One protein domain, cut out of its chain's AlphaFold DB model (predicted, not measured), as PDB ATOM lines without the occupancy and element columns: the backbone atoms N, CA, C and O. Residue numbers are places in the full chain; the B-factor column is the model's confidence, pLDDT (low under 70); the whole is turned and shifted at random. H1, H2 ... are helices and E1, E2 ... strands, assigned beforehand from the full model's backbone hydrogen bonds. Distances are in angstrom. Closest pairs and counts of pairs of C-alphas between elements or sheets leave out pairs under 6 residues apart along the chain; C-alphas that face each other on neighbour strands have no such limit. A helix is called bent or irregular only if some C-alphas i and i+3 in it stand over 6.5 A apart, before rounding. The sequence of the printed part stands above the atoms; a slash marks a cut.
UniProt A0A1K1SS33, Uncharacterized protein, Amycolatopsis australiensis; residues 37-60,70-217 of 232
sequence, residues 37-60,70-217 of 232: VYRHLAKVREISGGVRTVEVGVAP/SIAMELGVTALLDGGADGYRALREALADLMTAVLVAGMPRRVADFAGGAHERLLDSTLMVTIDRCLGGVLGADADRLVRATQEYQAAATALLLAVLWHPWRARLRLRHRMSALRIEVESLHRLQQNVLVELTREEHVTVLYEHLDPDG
ATOM      1  N   VAL A  37      13.542   2.805 -40.349       92.94
ATOM      2  CA  VAL A  37      12.417   2.604 -41.280       92.94
ATOM      3  C   VAL A  37      11.077   2.580 -40.537       92.94
ATOM      4  O   VAL A  37      10.125   3.215 -40.984       92.94
ATOM      5  N   TYR A  38      10.988   1.899 -39.389       94.38
ATOM      6  CA  TYR A  38       9.774   1.886 -38.567       94.38
ATOM      7  C   TYR A  38       9.400   3.275 -38.048       94.38
ATOM      8  O   TYR A  38       8.224   3.629 -38.077       94.38
ATOM      9  N   ARG A  39      10.380   4.063 -37.595       95.44
ATOM     10  CA  ARG A  39      10.156   5.427 -37.106       95.44
ATOM     11  C   ARG A  39       9.590   6.317 -38.210       95.44
ATOM     12  O   ARG A  39       8.584   6.988 -37.991       95.44
ATOM     13  N   HIS A  40      10.189   6.285 -39.400       95.56
ATOM     14  CA  HIS A  40       9.694   7.065 -40.534       95.56
ATOM     15  C   HIS A  40       8.322   6.584 -41.008       95.56
ATOM     16  O   HIS A  40       7.446   7.401 -41.270       95.56
ATOM     17  N   LEU A  41       8.088   5.272 -41.041       94.38
ATOM     18  CA  LEU A  41       6.785   4.708 -41.389       94.38
ATOM     19  C   LEU A  41       5.692   5.123 -40.390       94.38
ATOM     20  O   LEU A  41       4.576   5.438 -40.799       94.38
ATOM     21  N   ALA A  42       6.004   5.158 -39.091       93.94
ATOM     22  CA  ALA A  42       5.081   5.625 -38.059       93.94
ATOM     23  C   ALA A  42       4.730   7.110 -38.243       93.94
ATOM     24  O   ALA A  42       3.548   7.445 -38.245       93.94
ATOM     25  N   LYS A  43       5.730   7.965 -38.503       94.56
ATOM     26  CA  LYS A  43       5.534   9.396 -38.805       94.56
ATOM     27  C   LYS A  43       4.648   9.603 -40.039       94.56
ATOM     28  O   LYS A  43       3.710  10.391 -40.014       94.56
ATOM     29  N   VAL A  44       4.908   8.867 -41.121       95.19
ATOM     30  CA  VAL A  44       4.094   8.926 -42.347       95.19
ATOM     31  C   VAL A  44       2.652   8.483 -42.065       95.19
ATOM     32  O   VAL A  44       1.708   9.125 -42.526       95.19
ATOM     33  N   ARG A  45       2.459   7.416 -41.278       93.19
ATOM     34  CA  ARG A  45       1.128   6.940 -40.877       93.19
ATOM     35  C   ARG A  45       0.362   7.992 -40.080       93.19
ATOM     36  O   ARG A  45      -0.801   8.228 -40.391       93.19
ATOM     37  N   GLU A  46       1.009   8.607 -39.097       93.12
ATOM     38  CA  GLU A  46       0.434   9.669 -38.270       93.12
ATOM     39  C   GLU A  46      -0.063  10.837 -39.129       93.12
ATOM     40  O   GLU A  46      -1.221  11.221 -39.025       93.12
ATOM     41  N   ILE A  47       0.767  11.317 -40.061       92.88
ATOM     42  CA  ILE A  47       0.403  12.417 -40.963       92.88
ATOM     43  C   ILE A  47      -0.751  12.016 -41.892       92.88
ATOM     44  O   ILE A  47      -1.744  12.731 -42.001       92.88
ATOM     45  N   SER A  48      -0.644  10.861 -42.558       89.75
ATOM     46  CA  SER A  48      -1.628  10.437 -43.569       89.75
ATOM     47  C   SER A  48      -3.034  10.174 -43.013       89.75
ATOM     48  O   SER A  48      -4.001  10.317 -43.752       89.75
ATOM     49  N   GLY A  49      -3.161   9.808 -41.732       87.12
ATOM     50  CA  GLY A  49      -4.451   9.651 -41.050       87.12
ATOM     51  C   GLY A  49      -4.842  10.830 -40.150       87.12
ATOM     52  O   GLY A  49      -5.878  10.763 -39.494       87.12
ATOM     53  N   GLY A  50      -4.008  11.871 -40.079       86.19
ATOM     54  CA  GLY A  50      -4.102  12.958 -39.102       86.19
ATOM     55  C   GLY A  50      -4.790  14.226 -39.605       86.19
ATOM     56  O   GLY A  50      -4.686  15.260 -38.952       86.19
ATOM     57  N   VAL A  51      -5.460  14.186 -40.761       86.62
ATOM     58  CA  VAL A  51      -6.226  15.339 -41.265       86.62
ATOM     59  C   VAL A  51      -7.470  15.525 -40.407       86.62
ATOM     60  O   VAL A  51      -8.231  14.581 -40.180       86.62
ATOM     61  N   ARG A  52      -7.660  16.747 -39.917       84.25
ATOM     62  CA  ARG A  52      -8.728  17.086 -38.965       84.25
ATOM     63  C   ARG A  52      -9.596  18.210 -39.467       84.25
ATOM     64  O   ARG A  52     -10.815  18.150 -39.325       84.25
ATOM     65  N   THR A  53      -8.953  19.202 -40.060       86.69
ATOM     66  CA  THR A  53      -9.602  20.377 -40.608       86.69
ATOM     67  C   THR A  53      -9.171  20.576 -42.050       86.69
ATOM     68  O   THR A  53      -8.137  20.084 -42.515       86.69
ATOM     69  N   VAL A  54     -10.028  21.273 -42.778       90.12
ATOM     70  CA  VAL A  54      -9.808  21.664 -44.159       90.12
ATOM     71  C   VAL A  54      -9.997  23.165 -44.202       90.12
ATOM     72  O   VAL A  54     -10.906  23.686 -43.565       90.12
ATOM     73  N   GLU A  55      -9.136  23.853 -44.932       87.31
ATOM     74  CA  GLU A  55      -9.259  25.289 -45.158       87.31
ATOM     75  C   GLU A  55      -9.206  25.587 -46.647       87.31
ATOM     76  O   GLU A  55      -8.621  24.832 -47.427       87.31
ATOM     77  N   VAL A  56      -9.791  26.713 -47.048       83.19
ATOM     78  CA  VAL A  56      -9.603  27.249 -48.396       83.19
ATOM     79  C   VAL A  56      -8.129  27.594 -48.569       83.19
ATOM     80  O   VAL A  56      -7.596  28.393 -47.817       83.19
ATOM     81  N   GLY A  57      -7.450  26.992 -49.536       80.50
ATOM     82  CA  GLY A  57      -6.001  27.045 -49.682       80.50
ATOM     83  C   GLY A  57      -5.547  27.972 -50.801       80.50
ATOM     84  O   GLY A  57      -5.579  29.192 -50.678       80.50
ATOM     85  N   VAL A  58      -5.066  27.368 -51.887       72.94
ATOM     86  CA  VAL A  58      -4.643  28.044 -53.123       72.94
ATOM     87  C   VAL A  58      -5.777  27.951 -54.142       72.94
ATOM     88  O   VAL A  58      -6.512  26.968 -54.132       72.94
ATOM     89  N   ALA A  59      -5.886  28.936 -55.040       68.69
ATOM     90  CA  ALA A  59      -6.908  28.957 -56.084       68.69
ATOM     91  C   ALA A  59      -7.007  27.604 -56.819       68.69
ATOM     92  O   ALA A  59      -5.960  27.069 -57.220       68.69
ATOM     93  N   PRO A  60      -8.229  27.076 -57.037       70.25
ATOM     94  CA  PRO A  60      -8.449  25.870 -57.820       70.25
ATOM     95  C   PRO A  60      -7.778  25.997 -59.178       70.25
ATOM     96  O   PRO A  60      -7.898  27.020 -59.856       70.25
ATOM     97  N   SER A  70      -3.959  16.030 -56.839       73.25
ATOM     98  CA  SER A  70      -4.439  15.898 -55.465       73.25
ATOM     99  C   SER A  70      -5.780  16.613 -55.355       73.25
ATOM    100  O   SER A  70      -5.938  17.707 -55.903       73.25
ATOM    101  N   ILE A  71      -6.708  16.047 -54.596       80.00
ATOM    102  CA  ILE A  71      -8.060  16.595 -54.388       80.00
ATOM    103  C   ILE A  71      -7.998  18.022 -53.834       80.00
ATOM    104  O   ILE A  71      -8.735  18.897 -54.279       80.00
ATOM    105  N   ALA A  72      -7.015  18.284 -52.969       83.38
ATOM    106  CA  ALA A  72      -6.650  19.615 -52.495       83.38
ATOM    107  C   ALA A  72      -6.493  20.666 -53.611       83.38
ATOM    108  O   ALA A  72      -6.960  21.790 -53.478       83.38
ATOM    109  N   MET A  73      -5.875  20.316 -54.742       82.44
ATOM    110  CA  MET A  73      -5.682  21.258 -55.853       82.44
ATOM    111  C   MET A  73      -6.932  21.424 -56.716       82.44
ATOM    112  O   MET A  73      -7.118  22.484 -57.311       82.44
ATOM    113  N   GLU A  74      -7.759  20.382 -56.817       81.06
ATOM    114  CA  GLU A  74      -9.009  20.448 -57.578       81.06
ATOM    115  C   GLU A  74     -10.051  21.300 -56.868       81.06
ATOM    116  O   GLU A  74     -10.691  22.133 -57.500       81.06
ATOM    117  N   LEU A  75     -10.163  21.133 -55.552       80.88
ATOM    118  CA  LEU A  75     -11.107  21.870 -54.721       80.88
ATOM    119  C   LEU A  75     -10.512  23.151 -54.130       80.88
ATOM    120  O   LEU A  75     -11.211  23.856 -53.420       80.88
ATOM    121  N   GLY A  76      -9.242  23.465 -54.406       84.75
ATOM    122  CA  GLY A  76      -8.574  24.655 -53.869       84.75
ATOM    123  C   GLY A  76      -8.506  24.677 -52.342       84.75
ATOM    124  O   GLY A  76      -8.598  25.741 -51.733       84.75
ATOM    125  N   VAL A  77      -8.365  23.512 -51.712       88.12
ATOM    126  CA  VAL A  77      -8.342  23.345 -50.256       88.12
ATOM    127  C   VAL A  77      -6.995  22.833 -49.759       88.12
ATOM    128  O   VAL A  77      -6.261  22.152 -50.472       88.12
ATOM    129  N   THR A  78      -6.674  23.131 -48.508       88.38
ATOM    130  CA  THR A  78      -5.515  22.599 -47.786       88.38
ATOM    131  C   THR A  78      -5.974  21.678 -46.668       88.38
ATOM    132  O   THR A  78      -6.846  22.037 -45.879       88.38
ATOM    133  N   ALA A  79      -5.375  20.489 -46.599       90.44
ATOM    134  CA  ALA A  79      -5.584  19.550 -45.506       90.44
ATOM    135  C   ALA A  79      -4.701  19.960 -44.324       90.44
ATOM    136  O   ALA A  79      -3.478  19.976 -44.461       90.44
ATOM    137  N   LEU A  80      -5.301  20.279 -43.181       92.56
ATOM    138  CA  LEU A  80      -4.568  20.686 -41.990       92.56
ATOM    139  C   LEU A  80      -4.530  19.564 -40.951       92.56
ATOM    140  O   LEU A  80      -5.516  18.861 -40.696       92.56
ATOM    141  N   LEU A  81      -3.345  19.402 -40.367       92.50
ATOM    142  CA  LEU A  81      -3.098  18.532 -39.219       92.50
ATOM    143  C   LEU A  81      -3.423  19.270 -37.908       92.50
ATOM    144  O   LEU A  81      -3.535  20.494 -37.899       92.50
ATOM    145  N   ASP A  82      -3.462  18.547 -36.785       85.38
ATOM    146  CA  ASP A  82      -3.726  19.096 -35.437       85.38
ATOM    147  C   ASP A  82      -2.816  20.290 -35.048       85.38
ATOM    148  O   ASP A  82      -3.197  21.133 -34.241       85.38
ATOM    149  N   GLY A  83      -1.619  20.399 -35.637       83.62
ATOM    150  CA  GLY A  83      -0.679  21.509 -35.418       83.62
ATOM    151  C   GLY A  83      -0.776  22.672 -36.417       83.62
ATOM    152  O   GLY A  83       0.132  23.498 -36.453       83.62
ATOM    153  N   GLY A  84      -1.794  22.706 -37.285       85.38
ATOM    154  CA  GLY A  84      -1.953  23.725 -38.336       85.38
ATOM    155  C   GLY A  84      -0.987  23.584 -39.520       85.38
ATOM    156  O   GLY A  84      -0.934  24.445 -40.394       85.38
ATOM    157  N   ALA A  85      -0.205  22.505 -39.568       88.56
ATOM    158  CA  ALA A  85       0.680  22.214 -40.689       88.56
ATOM    159  C   ALA A  85      -0.103  21.658 -41.891       88.56
ATOM    160  O   ALA A  85      -1.027  20.860 -41.720       88.56
ATOM    161  N   ASP A  86       0.326  22.021 -43.102       90.69
ATOM    162  CA  ASP A  86      -0.173  21.436 -44.351       90.69
ATOM    163  C   ASP A  86       0.205  19.949 -44.427       90.69
ATOM    164  O   ASP A  86       1.383  19.584 -44.535       90.69
ATOM    165  N   GLY A  87      -0.814  19.090 -44.393       90.94
ATOM    166  CA  GLY A  87      -0.690  17.641 -44.420       90.94
ATOM    167  C   GLY A  87      -0.010  17.108 -45.682       90.94
ATOM    168  O   GLY A  87       0.783  16.175 -45.578       90.94
ATOM    169  N   TYR A  88      -0.228  17.708 -46.860       91.06
ATOM    170  CA  TYR A  88       0.432  17.256 -48.096       91.06
ATOM    171  C   TYR A  88       1.916  17.590 -48.093       91.06
ATOM    172  O   TYR A  88       2.741  16.782 -48.531       91.06
ATOM    173  N   ARG A  89       2.271  18.777 -47.593       91.19
ATOM    174  CA  ARG A  89       3.671  19.173 -47.450       91.19
ATOM    175  C   ARG A  89       4.382  18.296 -46.423       91.19
ATOM    176  O   ARG A  89       5.415  17.713 -46.750       91.19
ATOM    177  N   ALA A  90       3.796  18.146 -45.236       93.38
ATOM    178  CA  ALA A  90       4.335  17.304 -44.173       93.38
ATOM    179  C   ALA A  90       4.493  15.848 -44.633       93.38
ATOM    180  O   ALA A  90       5.520  15.218 -44.371       93.38
ATOM    181  N   LEU A  91       3.510  15.318 -45.373       94.06
ATOM    182  CA  LEU A  91       3.571  13.962 -45.906       94.06
ATOM    183  C   LEU A  91       4.692  13.818 -46.933       94.06
ATOM    184  O   LEU A  91       5.444  12.850 -46.868       94.06
ATOM    185  N   ARG A  92       4.840  14.771 -47.862       93.19
ATOM    186  CA  ARG A  92       5.903  14.734 -48.877       93.19
ATOM    187  C   ARG A  92       7.291  14.724 -48.241       93.19
ATOM    188  O   ARG A  92       8.145  13.952 -48.672       93.19
ATOM    189  N   GLU A  93       7.504  15.551 -47.222       94.38
ATOM    190  CA  GLU A  93       8.758  15.592 -46.464       94.38
ATOM    191  C   GLU A  93       8.998  14.257 -45.735       94.38
ATOM    192  O   GLU A  93      10.037  13.626 -45.918       94.38
ATOM    193  N   ALA A  94       7.998  13.743 -45.010       94.31
ATOM    194  CA  ALA A  94       8.114  12.467 -44.301       94.31
ATOM    195  C   ALA A  94       8.316  11.259 -45.238       94.31
ATOM    196  O   ALA A  94       9.026  10.313 -44.889       94.31
ATOM    197  N   LEU A  95       7.721  11.281 -46.434       94.12
ATOM    198  CA  LEU A  95       7.931  10.262 -47.459       94.12
ATOM    199  C   LEU A  95       9.342  10.326 -48.045       94.12
ATOM    200  O   LEU A  95       9.919   9.273 -48.301       94.12
ATOM    201  N   ALA A  96       9.920  11.515 -48.230       92.56
ATOM    202  CA  ALA A  96      11.307  11.642 -48.674       92.56
ATOM    203  C   ALA A  96      12.278  11.017 -47.654       92.56
ATOM    204  O   ALA A  96      13.166  10.245 -48.038       92.56
ATOM    205  N   ASP A  97      12.048  11.263 -46.361       93.81
ATOM    206  CA  ASP A  97      12.814  10.645 -45.275       93.81
ATOM    207  C   ASP A  97      12.649   9.114 -45.275       93.81
ATOM    208  O   ASP A  97      13.631   8.368 -45.246       93.81
ATOM    209  N   LEU A  98      11.404   8.627 -45.383       93.38
ATOM    210  CA  LEU A  98      11.111   7.194 -45.452       93.38
ATOM    211  C   LEU A  98      11.797   6.537 -46.654       93.38
ATOM    212  O   LEU A  98      12.416   5.486 -46.502       93.38
ATOM    213  N   MET A  99      11.708   7.143 -47.840       92.94
ATOM    214  CA  MET A  99      12.347   6.631 -49.053       92.94
ATOM    215  C   MET A  99      13.859   6.535 -48.883       92.94
ATOM    216  O   MET A  99      14.462   5.554 -49.318       92.94
ATOM    217  N   THR A 100      14.463   7.508 -48.208       92.75
ATOM    218  CA  THR A 100      15.892   7.502 -47.908       92.75
ATOM    219  C   THR A 100      16.236   6.337 -46.981       92.75
ATOM    220  O   THR A 100      17.042   5.485 -47.358       92.75
ATOM    221  N   ALA A 101      15.550   6.207 -45.843       91.81
ATOM    222  CA  ALA A 101      15.762   5.108 -44.895       91.81
ATOM    223  C   ALA A 101      15.571   3.724 -45.545       91.81
ATOM    224  O   ALA A 101      16.348   2.792 -45.335       91.81
ATOM    225  N   VAL A 102      14.553   3.588 -46.397       91.81
ATOM    226  CA  VAL A 102      14.249   2.360 -47.137       91.81
ATOM    227  C   VAL A 102      15.380   1.981 -48.096       91.81
ATOM    228  O   VAL A 102      15.758   0.806 -48.173       91.81
ATOM    229  N   LEU A 103      15.888   2.949 -48.862       88.75
ATOM    230  CA  LEU A 103      16.945   2.714 -49.845       88.75
ATOM    231  C   LEU A 103      18.274   2.391 -49.158       88.75
ATOM    232  O   LEU A 103      18.955   1.459 -49.587       88.75
ATOM    233  N   VAL A 104      18.595   3.077 -48.056       89.00
ATOM    234  CA  VAL A 104      19.759   2.765 -47.209       89.00
ATOM    235  C   VAL A 104      19.648   1.347 -46.633       89.00
ATOM    236  O   VAL A 104      20.627   0.602 -46.618       89.00
ATOM    237  N   ALA A 105      18.442   0.904 -46.268       86.81
ATOM    238  CA  ALA A 105      18.182  -0.473 -45.841       86.81
ATOM    239  C   ALA A 105      18.268  -1.523 -46.978       86.81
ATOM    240  O   ALA A 105      18.068  -2.718 -46.733       86.81
ATOM    241  N   GLY A 106      18.562  -1.112 -48.218       84.69
ATOM    242  CA  GLY A 106      18.736  -1.997 -49.373       84.69
ATOM    243  C   GLY A 106      17.430  -2.584 -49.911       84.69
ATOM    244  O   GLY A 106      17.438  -3.648 -50.543       84.69
ATOM    245  N   MET A 107      16.291  -1.939 -49.639       85.88
ATOM    246  CA  MET A 107      14.990  -2.416 -50.105       85.88
ATOM    247  C   MET A 107      14.705  -1.993 -51.558       85.88
ATOM    248  O   MET A 107      15.164  -0.945 -52.012       85.88
ATOM    249  N   PRO A 108      13.920  -2.779 -52.322       87.75
ATOM    250  CA  PRO A 108      13.554  -2.417 -53.684       87.75
ATOM    251  C   PRO A 108      12.678  -1.163 -53.700       87.75
ATOM    252  O   PRO A 108      11.590  -1.164 -53.122       87.75
ATOM    253  N   ARG A 109      13.101  -0.141 -54.456       88.12
ATOM    254  CA  ARG A 109      12.376   1.131 -54.613       88.12
ATOM    255  C   ARG A 109      10.884   0.950 -54.894       88.12
ATOM    256  O   ARG A 109      10.065   1.568 -54.236       88.12
ATOM    257  N   ARG A 110      10.521   0.019 -55.782       90.25
ATOM    258  CA  ARG A 110       9.116  -0.227 -56.150       90.25
ATOM    259  C   ARG A 110       8.219  -0.611 -54.966       90.25
ATOM    260  O   ARG A 110       7.030  -0.336 -55.003       90.25
ATOM    261  N   VAL A 111       8.757  -1.286 -53.948       90.81
ATOM    262  CA  VAL A 111       7.993  -1.644 -52.736       90.81
ATOM    263  C   VAL A 111       7.731  -0.406 -51.890       90.81
ATOM    264  O   VAL A 111       6.647  -0.246 -51.338       90.81
ATOM    265  N   ALA A 112       8.717   0.479 -51.832       90.06
ATOM    266  CA  ALA A 112       8.617   1.755 -51.153       90.06
ATOM    267  C   ALA A 112       7.663   2.709 -51.876       90.06
ATOM    268  O   ALA A 112       6.846   3.337 -51.218       90.06
ATOM    269  N   ASP A 113       7.678   2.724 -53.213       92.12
ATOM    270  CA  ASP A 113       6.727   3.495 -54.020       92.12
ATOM    271  C   ASP A 113       5.274   3.053 -53.742       92.12
ATOM    272  O   ASP A 113       4.385   3.894 -53.638       92.12
ATOM    273  N   PHE A 114       5.021   1.746 -53.562       93.19
ATOM    274  CA  PHE A 114       3.698   1.251 -53.154       93.19
ATOM    275  C   PHE A 114       3.305   1.715 -51.751       93.19
ATOM    276  O   PHE A 114       2.176   2.157 -51.560       93.19
ATOM    277  N   ALA A 115       4.211   1.625 -50.774       92.94
ATOM    278  CA  ALA A 115       3.930   2.086 -49.416       92.94
ATOM    279  C   ALA A 115       3.691   3.603 -49.376       92.94
ATOM    280  O   ALA A 115       2.702   4.051 -48.803       92.94
ATOM    281  N   GLY A 116       4.544   4.385 -50.043       91.19
ATOM    282  CA  GLY A 116       4.403   5.834 -50.143       91.19
ATOM    283  C   GLY A 116       3.101   6.242 -50.826       91.19
ATOM    284  O   GLY A 116       2.322   6.999 -50.253       91.19
ATOM    285  N   GLY A 117       2.798   5.649 -51.984       92.50
ATOM    286  CA  GLY A 117       1.544   5.899 -52.695       92.50
ATOM    287  C   GLY A 117       0.297   5.473 -51.913       92.50
ATOM    288  O   GLY A 117      -0.765   6.070 -52.078       92.50
ATOM    289  N   ALA A 118       0.395   4.472 -51.034       94.25
ATOM    290  CA  ALA A 118      -0.712   4.100 -50.157       94.25
ATOM    291  C   ALA A 118      -0.979   5.143 -49.065       94.25
ATOM    292  O   ALA A 118      -2.136   5.393 -48.737       94.25
ATOM    293  N   HIS A 119       0.064   5.795 -48.552       94.06
ATOM    294  CA  HIS A 119      -0.084   6.894 -47.600       94.06
ATOM    295  C   HIS A 119      -0.582   8.189 -48.250       94.06
ATOM    296  O   HIS A 119      -1.405   8.872 -47.650       94.06
ATOM    297  N   GLU A 120      -0.166   8.494 -49.483       93.12
ATOM    298  CA  GLU A 120      -0.759   9.593 -50.267       93.12
ATOM    299  C   GLU A 120      -2.264   9.383 -50.455       93.12
ATOM    300  O   GLU A 120      -3.061  10.287 -50.227       93.12
ATOM    301  N   ARG A 121      -2.671   8.153 -50.780       92.69
ATOM    302  CA  ARG A 121      -4.086   7.809 -50.936       92.69
ATOM    303  C   ARG A 121      -4.863   7.846 -49.638       92.69
ATOM    304  O   ARG A 121      -6.025   8.228 -49.658       92.69
ATOM    305  N   LEU A 122      -4.243   7.447 -48.530       94.38
ATOM    306  CA  LEU A 122      -4.853   7.580 -47.213       94.38
ATOM    307  C   LEU A 122      -5.098   9.046 -46.865       94.38
ATOM    308  O   LEU A 122      -6.189   9.364 -46.398       94.38
ATOM    309  N   LEU A 123      -4.147   9.930 -47.170       93.19
ATOM    310  CA  LEU A 123      -4.326  11.366 -46.991       93.19
ATOM    311  C   LEU A 123      -5.472  11.901 -47.862       93.19
ATOM    312  O   LEU A 123      -6.373  12.556 -47.345       93.19
ATOM    313  N   ASP A 124      -5.480  11.556 -49.152       92.69
ATOM    314  CA  ASP A 124      -6.532  11.931 -50.107       92.69
ATOM    315  C   ASP A 124      -7.926  11.467 -49.649       92.69
ATOM    316  O   ASP A 124      -8.872  12.255 -49.611       92.69
ATOM    317  N   SER A 125      -8.058  10.202 -49.246       93.62
ATOM    318  CA  SER A 125      -9.325   9.648 -48.762       93.62
ATOM    319  C   SER A 125      -9.763  10.279 -47.437       93.62
ATOM    320  O   SER A 125     -10.951  10.520 -47.236       93.62
ATOM    321  N   THR A 126      -8.825  10.584 -46.535       93.69
ATOM    322  CA  THR A 126      -9.137  11.269 -45.268       93.69
ATOM    323  C   THR A 126      -9.605  12.698 -45.531       93.69
ATOM    324  O   THR A 126     -10.563  13.156 -44.905       93.69
ATOM    325  N   LEU A 127      -8.995  13.389 -46.500       93.44
ATOM    326  CA  LEU A 127      -9.450  14.701 -46.948       93.44
ATOM    327  C   LEU A 127     -10.875  14.629 -47.518       93.44
ATOM    328  O   LEU A 127     -11.720  15.406 -47.087       93.44
ATOM    329  N   MET A 128     -11.171  13.674 -48.407       93.81
ATOM    330  CA  MET A 128     -12.523  13.482 -48.962       93.81
ATOM    331  C   MET A 128     -13.574  13.274 -47.876       93.81
ATOM    332  O   MET A 128     -14.624  13.900 -47.916       93.81
ATOM    333  N   VAL A 129     -13.279  12.435 -46.883       93.94
ATOM    334  CA  VAL A 129     -14.189  12.178 -45.756       93.94
ATOM    335  C   VAL A 129     -14.354  13.416 -44.875       93.94
ATOM    336  O   VAL A 129     -15.421  13.646 -44.316       93.94
ATOM    337  N   THR A 130     -13.311  14.232 -44.732       93.31
ATOM    338  CA  THR A 130     -13.404  15.480 -43.962       93.31
ATOM    339  C   THR A 130     -14.263  16.510 -44.695       93.31
ATOM    340  O   THR A 130     -15.115  17.138 -44.075       93.31
ATOM    341  N   ILE A 131     -14.111  16.618 -46.017       92.56
ATOM    342  CA  ILE A 131     -14.958  17.455 -46.877       92.56
ATOM    343  C   ILE A 131     -16.412  16.976 -46.837       92.56
ATOM    344  O   ILE A 131     -17.314  17.783 -46.650       92.56
ATOM    345  N   ASP A 132     -16.642  15.668 -46.943       94.31
ATOM    346  CA  ASP A 132     -17.973  15.065 -46.836       94.31
ATOM    347  C   ASP A 132     -18.673  15.442 -45.523       94.31
ATOM    348  O   ASP A 132     -19.840  15.828 -45.528       94.31
ATOM    349  N   ARG A 133     -17.947  15.443 -44.397       91.94
ATOM    350  CA  ARG A 133     -18.491  15.911 -43.110       91.94
ATOM    351  C   ARG A 133     -18.866  17.391 -43.129       91.94
ATOM    352  O   ARG A 133     -19.911  17.732 -42.583       91.94
ATOM    353  N   CYS A 134     -18.059  18.254 -43.750       89.81
ATOM    354  CA  CYS A 134     -18.404  19.671 -43.928       89.81
ATOM    355  C   CYS A 134     -19.680  19.853 -44.764       89.81
ATOM    356  O   CYS A 134     -20.425  20.801 -44.544       89.81
ATOM    357  N   LEU A 135     -19.951  18.926 -45.683       90.44
ATOM    358  CA  LEU A 135     -21.148  18.897 -46.526       90.44
ATOM    359  C   LEU A 135     -22.349  18.182 -45.882       90.44
ATOM    360  O   LEU A 135     -23.383  18.029 -46.524       90.44
ATOM    361  N   GLY A 136     -22.233  17.729 -44.631       89.81
ATOM    362  CA  GLY A 136     -23.314  17.033 -43.933       89.81
ATOM    363  C   GLY A 136     -23.444  15.539 -44.254       89.81
ATOM    364  O   GLY A 136     -24.470  14.945 -43.929       89.81
ATOM    365  N   GLY A 137     -22.421  14.909 -44.841       90.75
ATOM    366  CA  GLY A 137     -22.369  13.458 -45.062       90.75
ATOM    367  C   GLY A 137     -23.050  12.977 -46.346       90.75
ATOM    368  O   GLY A 137     -23.692  11.925 -46.348       90.75
ATOM    369  N   VAL A 138     -22.923  13.740 -47.433       91.19
ATOM    370  CA  VAL A 138     -23.514  13.456 -48.756       91.19
ATOM    371  C   VAL A 138     -23.086  12.115 -49.365       91.19
ATOM    372  O   VAL A 138     -23.845  11.523 -50.130       91.19
ATOM    373  N   LEU A 139     -21.911  11.591 -49.013       89.50
ATOM    374  CA  LEU A 139     -21.403  10.313 -49.524       89.50
ATOM    375  C   LEU A 139     -22.010   9.084 -48.829       89.50
ATOM    376  O   LEU A 139     -21.932   7.974 -49.365       89.50
ATOM    377  N   GLY A 140     -22.570   9.238 -47.625       91.31
ATOM    378  CA  GLY A 140     -23.151   8.140 -46.845       91.31
ATOM    379  C   GLY A 140     -22.257   6.889 -46.783       91.31
ATOM    380  O   GLY A 140     -21.115   6.926 -46.326       91.31
ATOM    381  N   ALA A 141     -22.771   5.754 -47.272       91.25
ATOM    382  CA  ALA A 141     -22.070   4.466 -47.234       91.25
ATOM    383  C   ALA A 141     -20.778   4.418 -48.075       91.25
ATOM    384  O   ALA A 141     -19.911   3.574 -47.821       91.25
ATOM    385  N   ASP A 142     -20.628   5.292 -49.075       91.62
ATOM    386  CA  ASP A 142     -19.438   5.305 -49.925       91.62
ATOM    387  C   ASP A 142     -18.226   5.925 -49.216       91.62
ATOM    388  O   ASP A 142     -17.100   5.490 -49.468       91.62
ATOM    389  N   ALA A 143     -18.434   6.825 -48.244       92.06
ATOM    390  CA  ALA A 143     -17.366   7.309 -47.367       92.06
ATOM    391  C   ALA A 143     -16.755   6.159 -46.545       92.06
ATOM    392  O   ALA A 143     -15.535   5.976 -46.524       92.06
ATOM    393  N   ASP A 144     -17.592   5.313 -45.937       92.88
ATOM    394  CA  ASP A 144     -17.126   4.159 -45.158       92.88
ATOM    395  C   ASP A 144     -16.411   3.116 -46.021       92.88
ATOM    396  O   ASP A 144     -15.434   2.495 -45.586       92.88
ATOM    397  N   ARG A 145     -16.909   2.892 -47.243       95.00
ATOM    398  CA  ARG A 145     -16.257   2.010 -48.220       95.00
ATOM    399  C   ARG A 145     -14.899   2.559 -48.629       95.00
ATOM    400  O   ARG A 145     -13.941   1.791 -48.694       95.00
ATOM    401  N   LEU A 146     -14.800   3.867 -48.863       95.12
ATOM    402  CA  LEU A 146     -13.550   4.530 -49.213       95.12
ATOM    403  C   LEU A 146     -12.514   4.392 -48.093       95.12
ATOM    404  O   LEU A 146     -11.380   3.989 -48.362       95.12
ATOM    405  N   VAL A 147     -12.899   4.668 -46.843       93.69
ATOM    406  CA  VAL A 147     -12.010   4.521 -45.677       93.69
ATOM    407  C   VAL A 147     -11.498   3.090 -45.565       93.69
ATOM    408  O   VAL A 147     -10.286   2.883 -45.500       93.69
ATOM    409  N   ARG A 148     -12.401   2.103 -45.603       95.38
ATOM    410  CA  ARG A 148     -12.041   0.682 -45.504       95.38
ATOM    411  C   ARG A 148     -11.095   0.252 -46.620       95.38
ATOM    412  O   ARG A 148     -10.002  -0.224 -46.327       95.38
ATOM    413  N   ALA A 149     -11.454   0.507 -47.877       95.62
ATOM    414  CA  ALA A 149     -10.623   0.141 -49.025       95.62
ATOM    415  C   ALA A 149      -9.232   0.795 -48.966       95.62
ATOM    416  O   ALA A 149      -8.224   0.180 -49.317       95.62
ATOM    417  N   THR A 150      -9.152   2.040 -48.486       95.12
ATOM    418  CA  THR A 150      -7.874   2.748 -48.364       95.12
ATOM    419  C   THR A 150      -7.009   2.183 -47.238       95.12
ATOM    420  O   THR A 150      -5.803   2.007 -47.421       95.12
ATOM    421  N   GLN A 151      -7.603   1.858 -46.088       94.62
ATOM    422  CA  GLN A 151      -6.906   1.230 -44.964       94.62
ATOM    423  C   GLN A 151      -6.416  -0.180 -45.305       94.62
ATOM    424  O   GLN A 151      -5.280  -0.522 -44.978       94.62
ATOM    425  N   GLU A 152      -7.228  -0.979 -45.997       95.62
ATOM    426  CA  GLU A 152      -6.848  -2.314 -46.474       95.62
ATOM    427  C   GLU A 152      -5.647  -2.239 -47.423       95.62
ATOM    428  O   GLU A 152      -4.640  -2.919 -47.207       95.62
ATOM    429  N   TYR A 153      -5.701  -1.340 -48.410       96.31
ATOM    430  CA  TYR A 153      -4.594  -1.112 -49.337       96.31
ATOM    431  C   TYR A 153      -3.318  -0.637 -48.619       96.31
ATOM    432  O   TYR A 153      -2.220  -1.147 -48.868       96.31
ATOM    433  N   GLN A 154      -3.445   0.309 -47.683       95.62
ATOM    434  CA  GLN A 154      -2.325   0.812 -46.882       95.62
ATOM    435  C   GLN A 154      -1.706  -0.280 -46.008       95.62
ATOM    436  O   GLN A 154      -0.473  -0.392 -45.948       95.62
ATOM    437  N   ALA A 155      -2.527  -1.124 -45.384       95.00
ATOM    438  CA  ALA A 155      -2.066  -2.261 -44.602       95.00
ATOM    439  C   ALA A 155      -1.329  -3.281 -45.481       95.00
ATOM    440  O   ALA A 155      -0.238  -3.725 -45.116       95.00
ATOM    441  N   ALA A 156      -1.862  -3.608 -46.663       95.81
ATOM    442  CA  ALA A 156      -1.247  -4.545 -47.601       95.81
ATOM    443  C   ALA A 156       0.112  -4.042 -48.124       95.81
ATOM    444  O   ALA A 156       1.105  -4.784 -48.112       95.81
ATOM    445  N   ALA A 157       0.194  -2.768 -48.522       95.31
ATOM    446  CA  ALA A 157       1.433  -2.146 -48.990       95.31
ATOM    447  C   ALA A 157       2.494  -2.084 -47.876       95.31
ATOM    448  O   ALA A 157       3.652  -2.463 -48.083       95.31
ATOM    449  N   THR A 158       2.084  -1.698 -46.665       94.50
ATOM    450  CA  THR A 158       2.960  -1.654 -45.488       94.50
ATOM    451  C   THR A 158       3.451  -3.046 -45.096       94.50
ATOM    452  O   THR A 158       4.639  -3.242 -44.841       94.50
ATOM    453  N   ALA A 159       2.571  -4.049 -45.103       93.31
ATOM    454  CA  ALA A 159       2.935  -5.431 -44.810       93.31
ATOM    455  C   ALA A 159       3.951  -5.982 -45.820       93.31
ATOM    456  O   ALA A 159       4.847  -6.742 -45.441       93.31
ATOM    457  N   LEU A 160       3.857  -5.595 -47.098       93.88
ATOM    458  CA  LEU A 160       4.866  -5.951 -48.093       93.88
ATOM    459  C   LEU A 160       6.222  -5.302 -47.781       93.88
ATOM    460  O   LEU A 160       7.235  -6.004 -47.808       93.88
ATOM    461  N   LEU A 161       6.242  -4.009 -47.450       93.19
ATOM    462  CA  LEU A 161       7.462  -3.291 -47.069       93.19
ATOM    463  C   LEU A 161       8.135  -3.938 -45.855       93.19
ATOM    464  O   LEU A 161       9.318  -4.282 -45.909       93.19
ATOM    465  N   LEU A 162       7.371  -4.209 -44.798       92.06
ATOM    466  CA  LEU A 162       7.882  -4.864 -43.596       92.06
ATOM    467  C   LEU A 162       8.355  -6.296 -43.876       92.06
ATOM    468  O   LEU A 162       9.411  -6.704 -43.393       92.06
ATOM    469  N   ALA A 163       7.643  -7.062 -44.705       91.56
ATOM    470  CA  ALA A 163       8.080  -8.407 -45.077       91.56
ATOM    471  C   ALA A 163       9.441  -8.396 -45.795       91.56
ATOM    472  O   ALA A 163      10.284  -9.257 -45.534       91.56
ATOM    473  N   VAL A 164       9.672  -7.415 -46.673       90.44
ATOM    474  CA  VAL A 164      10.952  -7.240 -47.375       90.44
ATOM    475  C   VAL A 164      12.062  -6.814 -46.411       90.44
ATOM    476  O   VAL A 164      13.169  -7.348 -46.494       90.44
ATOM    477  N   LEU A 165      11.754  -5.927 -45.466       89.19
ATOM    478  CA  LEU A 165      12.684  -5.453 -44.440       89.19
ATOM    479  C   LEU A 165      13.154  -6.582 -43.494       89.19
ATOM    480  O   LEU A 165      14.332  -6.683 -43.126       89.19
ATOM    481  N   TRP A 166      12.236  -7.461 -43.090       87.56
ATOM    482  CA  TRP A 166      12.530  -8.547 -42.150       87.56
ATOM    483  C   TRP A 166      13.113  -9.786 -42.827       87.56
ATOM    484  O   TRP A 166      14.059 -10.389 -42.305       87.56
ATOM    485  N   HIS A 167      12.589 -10.152 -43.997       86.88
ATOM    486  CA  HIS A 167      12.907 -11.406 -44.672       86.88
ATOM    487  C   HIS A 167      13.156 -11.204 -46.176       86.88
ATOM    488  O   HIS A 167      12.413 -11.751 -46.996       86.88
ATOM    489  N   PRO A 168      14.232 -10.498 -46.572       81.00
ATOM    490  CA  PRO A 168      14.454 -10.100 -47.965       81.00
ATOM    491  C   PRO A 168      14.486 -11.291 -48.934       81.00
ATOM    492  O   PRO A 168      13.905 -11.233 -50.015       81.00
ATOM    493  N   TRP A 169      15.094 -12.409 -48.530       80.25
ATOM    494  CA  TRP A 169      15.185 -13.620 -49.353       80.25
ATOM    495  C   TRP A 169      13.834 -14.325 -49.530       80.25
ATOM    496  O   TRP A 169      13.488 -14.720 -50.640       80.25
ATOM    497  N   ARG A 170      13.033 -14.433 -48.459       82.31
ATOM    498  CA  ARG A 170      11.698 -15.059 -48.516       82.31
ATOM    499  C   ARG A 170      10.701 -14.177 -49.264       82.31
ATOM    500  O   ARG A 170       9.899 -14.677 -50.048       82.31
ATOM    501  N   ALA A 171      10.769 -12.864 -49.049       79.38
ATOM    502  CA  ALA A 171       9.882 -11.900 -49.683       79.38
ATOM    503  C   ALA A 171      10.087 -11.848 -51.202       79.38
ATOM    504  O   ALA A 171       9.101 -11.771 -51.933       79.38
ATOM    505  N   ARG A 172      11.333 -11.975 -51.692       80.00
ATOM    506  CA  ARG A 172      11.652 -11.981 -53.134       80.00
ATOM    507  C   ARG A 172      10.847 -13.006 -53.934       80.00
ATOM    508  O   ARG A 172      10.381 -12.668 -55.018       80.00
ATOM    509  N   LEU A 173      10.624 -14.207 -53.395       82.75
ATOM    510  CA  LEU A 173       9.895 -15.275 -54.095       82.75
ATOM    511  C   LEU A 173       8.424 -14.923 -54.353       82.75
ATOM    512  O   LEU A 173       7.872 -15.274 -55.389       82.75
ATOM    513  N   ARG A 174       7.790 -14.197 -53.426       87.19
ATOM    514  CA  ARG A 174       6.367 -13.813 -53.515       87.19
ATOM    515  C   ARG A 174       6.164 -12.372 -53.977       87.19
ATOM    516  O   ARG A 174       5.026 -11.933 -54.132       87.19
ATOM    517  N   LEU A 175       7.253 -11.636 -54.199       89.00
ATOM    518  CA  LEU A 175       7.227 -10.199 -54.441       89.00
ATOM    519  C   LEU A 175       6.427  -9.849 -55.695       89.00
ATOM    520  O   LEU A 175       5.579  -8.967 -55.646       89.00
ATOM    521  N   ARG A 176       6.651 -10.572 -56.800       89.00
ATOM    522  CA  ARG A 176       5.947 -10.323 -58.067       89.00
ATOM    523  C   ARG A 176       4.435 -10.469 -57.917       89.00
ATOM    524  O   ARG A 176       3.701  -9.577 -58.326       89.00
ATOM    525  N   HIS A 177       3.988 -11.557 -57.292       91.19
ATOM    526  CA  HIS A 177       2.565 -11.814 -57.087       91.19
ATOM    527  C   HIS A 177       1.930 -10.760 -56.171       91.19
ATOM    528  O   HIS A 177       0.918 -10.173 -56.533       91.19
ATOM    529  N   ARG A 178       2.576 -10.430 -55.042       92.62
ATOM    530  CA  ARG A 178       2.084  -9.383 -54.131       92.62
ATOM    531  C   ARG A 178       2.027  -8.006 -54.785       92.62
ATOM    532  O   ARG A 178       1.052  -7.295 -54.610       92.62
ATOM    533  N   MET A 179       3.036  -7.636 -55.572       92.75
ATOM    534  CA  MET A 179       3.008  -6.379 -56.323       92.75
ATOM    535  C   MET A 179       1.902  -6.368 -57.380       92.75
ATOM    536  O   MET A 179       1.315  -5.321 -57.617       92.75
ATOM    537  N   SER A 180       1.610  -7.506 -58.016       93.75
ATOM    538  CA  SER A 180       0.485  -7.612 -58.949       93.75
ATOM    539  C   SER A 180      -0.857  -7.433 -58.240       93.75
ATOM    540  O   SER A 180      -1.696  -6.696 -58.742       93.75
ATOM    541  N   ALA A 181      -1.041  -8.048 -57.069       93.12
ATOM    542  CA  ALA A 181      -2.242  -7.863 -56.256       93.12
ATOM    543  C   ALA A 181      -2.418  -6.390 -55.849       93.12
ATOM    544  O   ALA A 181      -3.462  -5.803 -56.114       93.12
ATOM    545  N   LEU A 182      -1.347  -5.746 -55.365       93.31
ATOM    546  CA  LEU A 182      -1.360  -4.317 -55.038       93.31
ATOM    547  C   LEU A 182      -1.684  -3.427 -56.245       93.31
ATOM    548  O   LEU A 182      -2.256  -2.359 -56.064       93.31
ATOM    549  N   ARG A 183      -1.335  -3.823 -57.476       94.56
ATOM    550  CA  ARG A 183      -1.744  -3.079 -58.685       94.56
ATOM    551  C   ARG A 183      -3.242  -3.185 -58.954       94.56
ATOM    552  O   ARG A 183      -3.856  -2.216 -59.368       94.56
ATOM    553  N   ILE A 184      -3.835  -4.341 -58.707       93.50
ATOM    554  CA  ILE A 184      -5.278  -4.514 -58.884       93.50
ATOM    555  C   ILE A 184      -6.026  -3.702 -57.817       93.50
ATOM    556  O   ILE A 184      -6.942  -2.951 -58.140       93.50
ATOM    557  N   GLU A 185      -5.577  -3.778 -56.562       93.25
ATOM    558  CA  GLU A 185      -6.144  -3.007 -55.448       93.25
ATOM    559  C   GLU A 185      -5.985  -1.490 -55.641       93.25
ATOM    560  O   GLU A 185      -6.911  -0.718 -55.397       93.25
ATOM    561  N   VAL A 186      -4.827  -1.025 -56.129       94.06
ATOM    562  CA  VAL A 186      -4.605   0.407 -56.378       94.06
ATOM    563  C   VAL A 186      -5.498   0.913 -57.522       94.06
ATOM    564  O   VAL A 186      -5.920   2.070 -57.512       94.06
ATOM    565  N   GLU A 187      -5.822   0.078 -58.507       93.19
ATOM    566  CA  GLU A 187      -6.743   0.442 -59.585       93.19
ATOM    567  C   GLU A 187      -8.197   0.497 -59.109       93.19
ATOM    568  O   GLU A 187      -8.888   1.470 -59.414       93.19
ATOM    569  N   SER A 188      -8.658  -0.484 -58.326       92.38
ATOM    570  CA  SER A 188     -10.020  -0.470 -57.776       92.38
ATOM    571  C   SER A 188     -10.232   0.717 -56.835       92.38
ATOM    572  O   SER A 188     -11.204   1.458 -56.991       92.38
ATOM    573  N   LEU A 189      -9.272   0.974 -55.941       94.12
ATOM    574  CA  LEU A 189      -9.298   2.128 -55.045       94.12
ATOM    575  C   LEU A 189      -9.271   3.450 -55.823       94.12
ATOM    576  O   LEU A 189      -9.951   4.396 -55.442       94.12
ATOM    577  N   HIS A 190      -8.532   3.521 -56.936       92.25
ATOM    578  CA  HIS A 190      -8.519   4.730 -57.761       92.25
ATOM    579  C   HIS A 190      -9.897   5.037 -58.346       92.25
ATOM    580  O   HIS A 190     -10.319   6.187 -58.316       92.25
ATOM    581  N   ARG A 191     -10.597   4.018 -58.861       92.19
ATOM    582  CA  ARG A 191     -11.950   4.189 -59.411       92.19
ATOM    583  C   ARG A 191     -12.921   4.655 -58.332       92.19
ATOM    584  O   ARG A 191     -13.682   5.581 -58.572       92.19
ATOM    585  N   LEU A 192     -12.839   4.072 -57.137       93.44
ATOM    586  CA  LEU A 192     -13.656   4.497 -56.002       93.44
ATOM    587  C   LEU A 192     -13.381   5.961 -55.620       93.44
ATOM    588  O   LEU A 192     -14.318   6.741 -55.495       93.44
ATOM    589  N   GLN A 193     -12.107   6.350 -55.509       92.38
ATOM    590  CA  GLN A 193     -11.708   7.737 -55.241       92.38
ATOM    591  C   GLN A 193     -12.210   8.702 -56.319       92.38
ATOM    592  O   GLN A 193     -12.675   9.785 -55.992       92.38
ATOM    593  N   GLN A 194     -12.140   8.324 -57.596       90.56
ATOM    594  CA  GLN A 194     -12.643   9.157 -58.692       90.56
ATOM    595  C   GLN A 194     -14.164   9.319 -58.640       90.56
ATOM    596  O   GLN A 194     -14.651  10.428 -58.821       90.56
ATOM    597  N   ASN A 195     -14.914   8.259 -58.330       90.88
ATOM    598  CA  ASN A 195     -16.369   8.353 -58.183       90.88
ATOM    599  C   ASN A 195     -16.758   9.298 -57.037       90.88
ATOM    600  O   ASN A 195     -17.606  10.167 -57.216       90.88
ATOM    601  N   VAL A 196     -16.092   9.169 -55.886       92.00
ATOM    602  CA  VAL A 196     -16.291  10.064 -54.737       92.00
ATOM    603  C   VAL A 196     -15.923  11.505 -55.088       92.00
ATOM    604  O   VAL A 196     -16.634  12.434 -54.728       92.00
ATOM    605  N   LEU A 197     -14.827  11.705 -55.820       89.94
ATOM    606  CA  LEU A 197     -14.387  13.028 -56.252       89.94
ATOM    607  C   LEU A 197     -15.411  13.705 -57.163       89.94
ATOM    608  O   LEU A 197     -15.732  14.870 -56.952       89.94
ATOM    609  N   VAL A 198     -15.952  12.981 -58.145       89.50
ATOM    610  CA  VAL A 198     -17.018  13.487 -59.023       89.50
ATOM    611  C   VAL A 198     -18.234  13.922 -58.204       89.50
ATOM    612  O   VAL A 198     -18.802  14.976 -58.472       89.50
ATOM    613  N   GLU A 199     -18.598  13.162 -57.172       90.19
ATOM    614  CA  GLU A 199     -19.706  13.526 -56.287       90.19
ATOM    615  C   GLU A 199     -19.415  14.794 -55.471       90.19
ATOM    616  O   GLU A 199     -20.231  15.714 -55.430       90.19
ATOM    617  N   LEU A 200     -18.230  14.884 -54.862       87.94
ATOM    618  CA  LEU A 200     -17.823  16.040 -54.053       87.94
ATOM    619  C   LEU A 200     -17.600  17.313 -54.883       87.94
ATOM    620  O   LEU A 200     -17.695  18.416 -54.352       87.94
ATOM    621  N   THR A 201     -17.292  17.172 -56.173       87.44
ATOM    622  CA  THR A 201     -17.039  18.292 -57.098       87.44
ATOM    623  C   THR A 201     -18.292  18.780 -57.825       87.44
ATOM    624  O   THR A 201     -18.186  19.678 -58.662       87.44
ATOM    625  N   ARG A 202     -19.482  18.246 -57.511       88.00
ATOM    626  CA  ARG A 202     -20.749  18.810 -58.004       88.00
ATOM    627  C   ARG A 202     -20.876  20.271 -57.580       88.00
ATOM    628  O   ARG A 202     -20.543  20.625 -56.452       88.00
ATOM    629  N   GLU A 203     -21.380  21.112 -58.475       85.19
ATOM    630  CA  GLU A 203     -21.431  22.569 -58.288       85.19
ATOM    631  C   GLU A 203     -22.195  22.988 -57.021       85.19
ATOM    632  O   GLU A 203     -21.740  23.857 -56.274       85.19
ATOM    633  N   GLU A 204     -23.298  22.295 -56.725       87.88
ATOM    634  CA  GLU A 204     -24.083  22.461 -55.497       87.88
ATOM    635  C   GLU A 204     -23.215  22.240 -54.245       87.88
ATOM    636  O   GLU A 204     -23.170  23.080 -53.347       87.88
ATOM    637  N   HIS A 205     -22.449  21.147 -54.217       88.94
ATOM    638  CA  HIS A 205     -21.574  20.798 -53.099       88.94
ATOM    639  C   HIS A 205     -20.377  21.741 -52.985       88.94
ATOM    640  O   HIS A 205     -20.019  22.149 -51.886       88.94
ATOM    641  N   VAL A 206     -19.768  22.136 -54.103       86.19
ATOM    642  CA  VAL A 206     -18.639  23.077 -54.105       86.19
ATOM    643  C   VAL A 206     -19.065  24.430 -53.534       86.19
ATOM    644  O   VAL A 206     -18.330  25.023 -52.744       86.19
ATOM    645  N   THR A 207     -20.265  24.900 -53.877       85.81
ATOM    646  CA  THR A 207     -20.804  26.165 -53.362       85.81
ATOM    647  C   THR A 207     -20.986  26.110 -51.847       85.81
ATOM    648  O   THR A 207     -20.431  26.962 -51.147       85.81
ATOM    649  N   VAL A 208     -21.652  25.064 -51.344       87.88
ATOM    650  CA  VAL A 208     -21.858  24.830 -49.903       87.88
ATOM    651  C   VAL A 208     -20.525  24.678 -49.167       87.88
ATOM    652  O   VAL A 208     -20.328  25.268 -48.104       87.88
ATOM    653  N   LEU A 209     -19.572  23.940 -49.746       87.88
ATOM    654  CA  LEU A 209     -18.243  23.752 -49.166       87.88
ATOM    655  C   LEU A 209     -17.548  25.092 -48.949       87.88
ATOM    656  O   LEU A 209     -17.025  25.357 -47.869       87.88
ATOM    657  N   TYR A 210     -17.538  25.954 -49.959       86.75
ATOM    658  CA  TYR A 210     -16.892  27.246 -49.813       86.75
ATOM    659  C   TYR A 210     -17.679  28.217 -48.932       86.75
ATOM    660  O   TYR A 210     -17.068  29.114 -48.360       86.75
ATOM    661  N   GLU A 211     -19.007  28.117 -48.843       86.62
ATOM    662  CA  GLU A 211     -19.787  28.928 -47.893       86.62
ATOM    663  C   GLU A 211     -19.431  28.555 -46.456       86.62
ATOM    664  O   GLU A 211     -19.316  29.422 -45.595       86.62
ATOM    665  N   HIS A 212     -19.171  27.270 -46.224       87.12
ATOM    666  CA  HIS A 212     -18.699  26.772 -44.944       87.12
ATOM    667  C   HIS A 212     -17.248  27.186 -44.640       87.12
ATOM    668  O   HIS A 212     -16.939  27.562 -43.512       87.12
ATOM    669  N   LEU A 213     -16.348  27.109 -45.630       86.62
ATOM    670  CA  LEU A 213     -14.906  27.321 -45.427       86.62
ATOM    671  C   LEU A 213     -14.428  28.778 -45.606       86.62
ATOM    672  O   LEU A 213     -13.358  29.128 -45.112       86.62
ATOM    673  N   ASP A 214     -15.170  29.616 -46.331       86.31
ATOM    674  CA  ASP A 214     -14.893  31.043 -46.573       86.31
ATOM    675  C   ASP A 214     -16.217  31.833 -46.516       86.31
ATOM    676  O   ASP A 214     -16.706  32.291 -47.557       86.31
ATOM    677  N   PRO A 215     -16.829  31.970 -45.319       81.44
ATOM    678  CA  PRO A 215     -18.142  32.603 -45.157       81.44
ATOM    679  C   PRO A 215     -18.140  34.085 -45.556       81.44
ATOM    680  O   PRO A 215     -19.142  34.595 -46.052       81.44
ATOM    681  N   ASP A 216     -16.998  34.766 -45.416       80.81
ATOM    682  CA  ASP A 216     -16.828  36.172 -45.804       80.81
ATOM    683  C   ASP A 216     -16.543  36.348 -47.313       80.81
ATOM    684  O   ASP A 216     -16.497  37.473 -47.832       80.81
ATOM    685  N   GLY A 217     -16.313  35.240 -48.031       76.88
ATOM    686  CA  GLY A 217     -16.024  35.202 -49.464       76.88
ATOM    687  C   GLY A 217     -14.729  35.912 -49.867       76.88
ATOM    688  O   GLY A 217     -14.538  36.219 -51.047       76.88
TER     689      GLY A 217
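Overview. This is residues 37 to 60 and 70 to 217 of the 232 residues of an uncharacterized protein of Amycolatopsis australiensis (UniProt A0A1K1SS33). Five helices, H1, H3, H4, H5 and H6, make an elongated up-and-down bundle, with H4 through its middle, H1 and H3 to one side of H4 and H5 and H6 to the other. At one end of this bundle a small ribbon of two strands, E1 and E2, packs beside the last part of H4 with the short H2, and H7 crosses that same end. The printed part has 172 residues with seven named helices and two named strands, in the order H1 E1 H2 E2 H3 H4 H5 H6 H7; the sheet, E1 - E2, is antiparallel and the class is mostly helix. The whole is compact, with a radius of gyration of the C-alphas of 17.1 A, and spans 58 by 30 by 21 A.

Arrangement. E1, residues 51 to 56, and E2, residues 77 to 81, are antiparallel neighbours at 147 degrees; N 55 and O 78 are 3.1 A apart and N 78 and O 55 2.8 A, within hydrogen-bond range. The closest C-alphas of E1 and H4, residues 109 to 134, are those of Val 51 and Thr 126, at 6.4 A. H4 is the hub and touches six helices. With residues 124 to 128 alone it touches H2, residues 71 to 74, closest at the C-alphas of Ile 71 and Asp 124, 6.5 A. H3, residues 87 to 104, forms a helical hairpin with H4, at a shallow tilt of 16 degrees; their closest C-alphas are those of Leu 95 and Gly 116, 6.3 A. H1, residues 37 to 48, touches H3 at a shallow tilt of 16 degrees, opposite ways, closest at the C-alphas of His 40 and Leu 98, 5.1 A. H5, residues 141 to 166, forms a hairpin with H4 at 23 degrees, closest at the C-alphas of Ala 118 and Gln 154, 4.9 A. H6, residues 168 to 200, forms another with H5 at 20 degrees, closest at the C-alphas of Val 164 and Ala 171, 5.3 A. H7, residues 203 to 213, only just touches H4, with 3 pairs of C-alphas within 8 A, closest at Cys 134 and Leu 209, 6.6 A, and is about perpendicular to it at 84 degrees. Each O i to N i+4 pair is within hydrogen-bond range in H1, H3, H4, H5 and H7, against 25 of 29 in H6; H2 is too short for such a pair.

Along the chain. E1 measures 14.3 A from first to last C-alpha and E2 13.1 A. H1 begins at C-alpha 37, (12.417, 2.604, -41.280), and measures 16.2 A; H2 measures 5.1 A, H3 25.4 A, H4 37.5 A and H5 37.3 A. H6, 42.0 A, is irregular, with C-alphas 173 and 176 7.5 A apart and a kink of 59 degrees near residue 175. H7, 15.2 A, ends at C-alpha 213, (-14.906, 27.321, -45.427).

Size, cuts and confidence. The two C-alphas farthest apart, those of Trp 169 and Asp 216, are 59.3 A apart. Residues 61 to 69 are not printed, and C-alphas 60 and 70 are 11.0 A apart across this cut, which lies in the link from E1 to H2. Of the links that are printed whole, H4 to H5 is short and the others are tight. The mean pLDDT of the printed part is 89.9, and residue 59 is under 70.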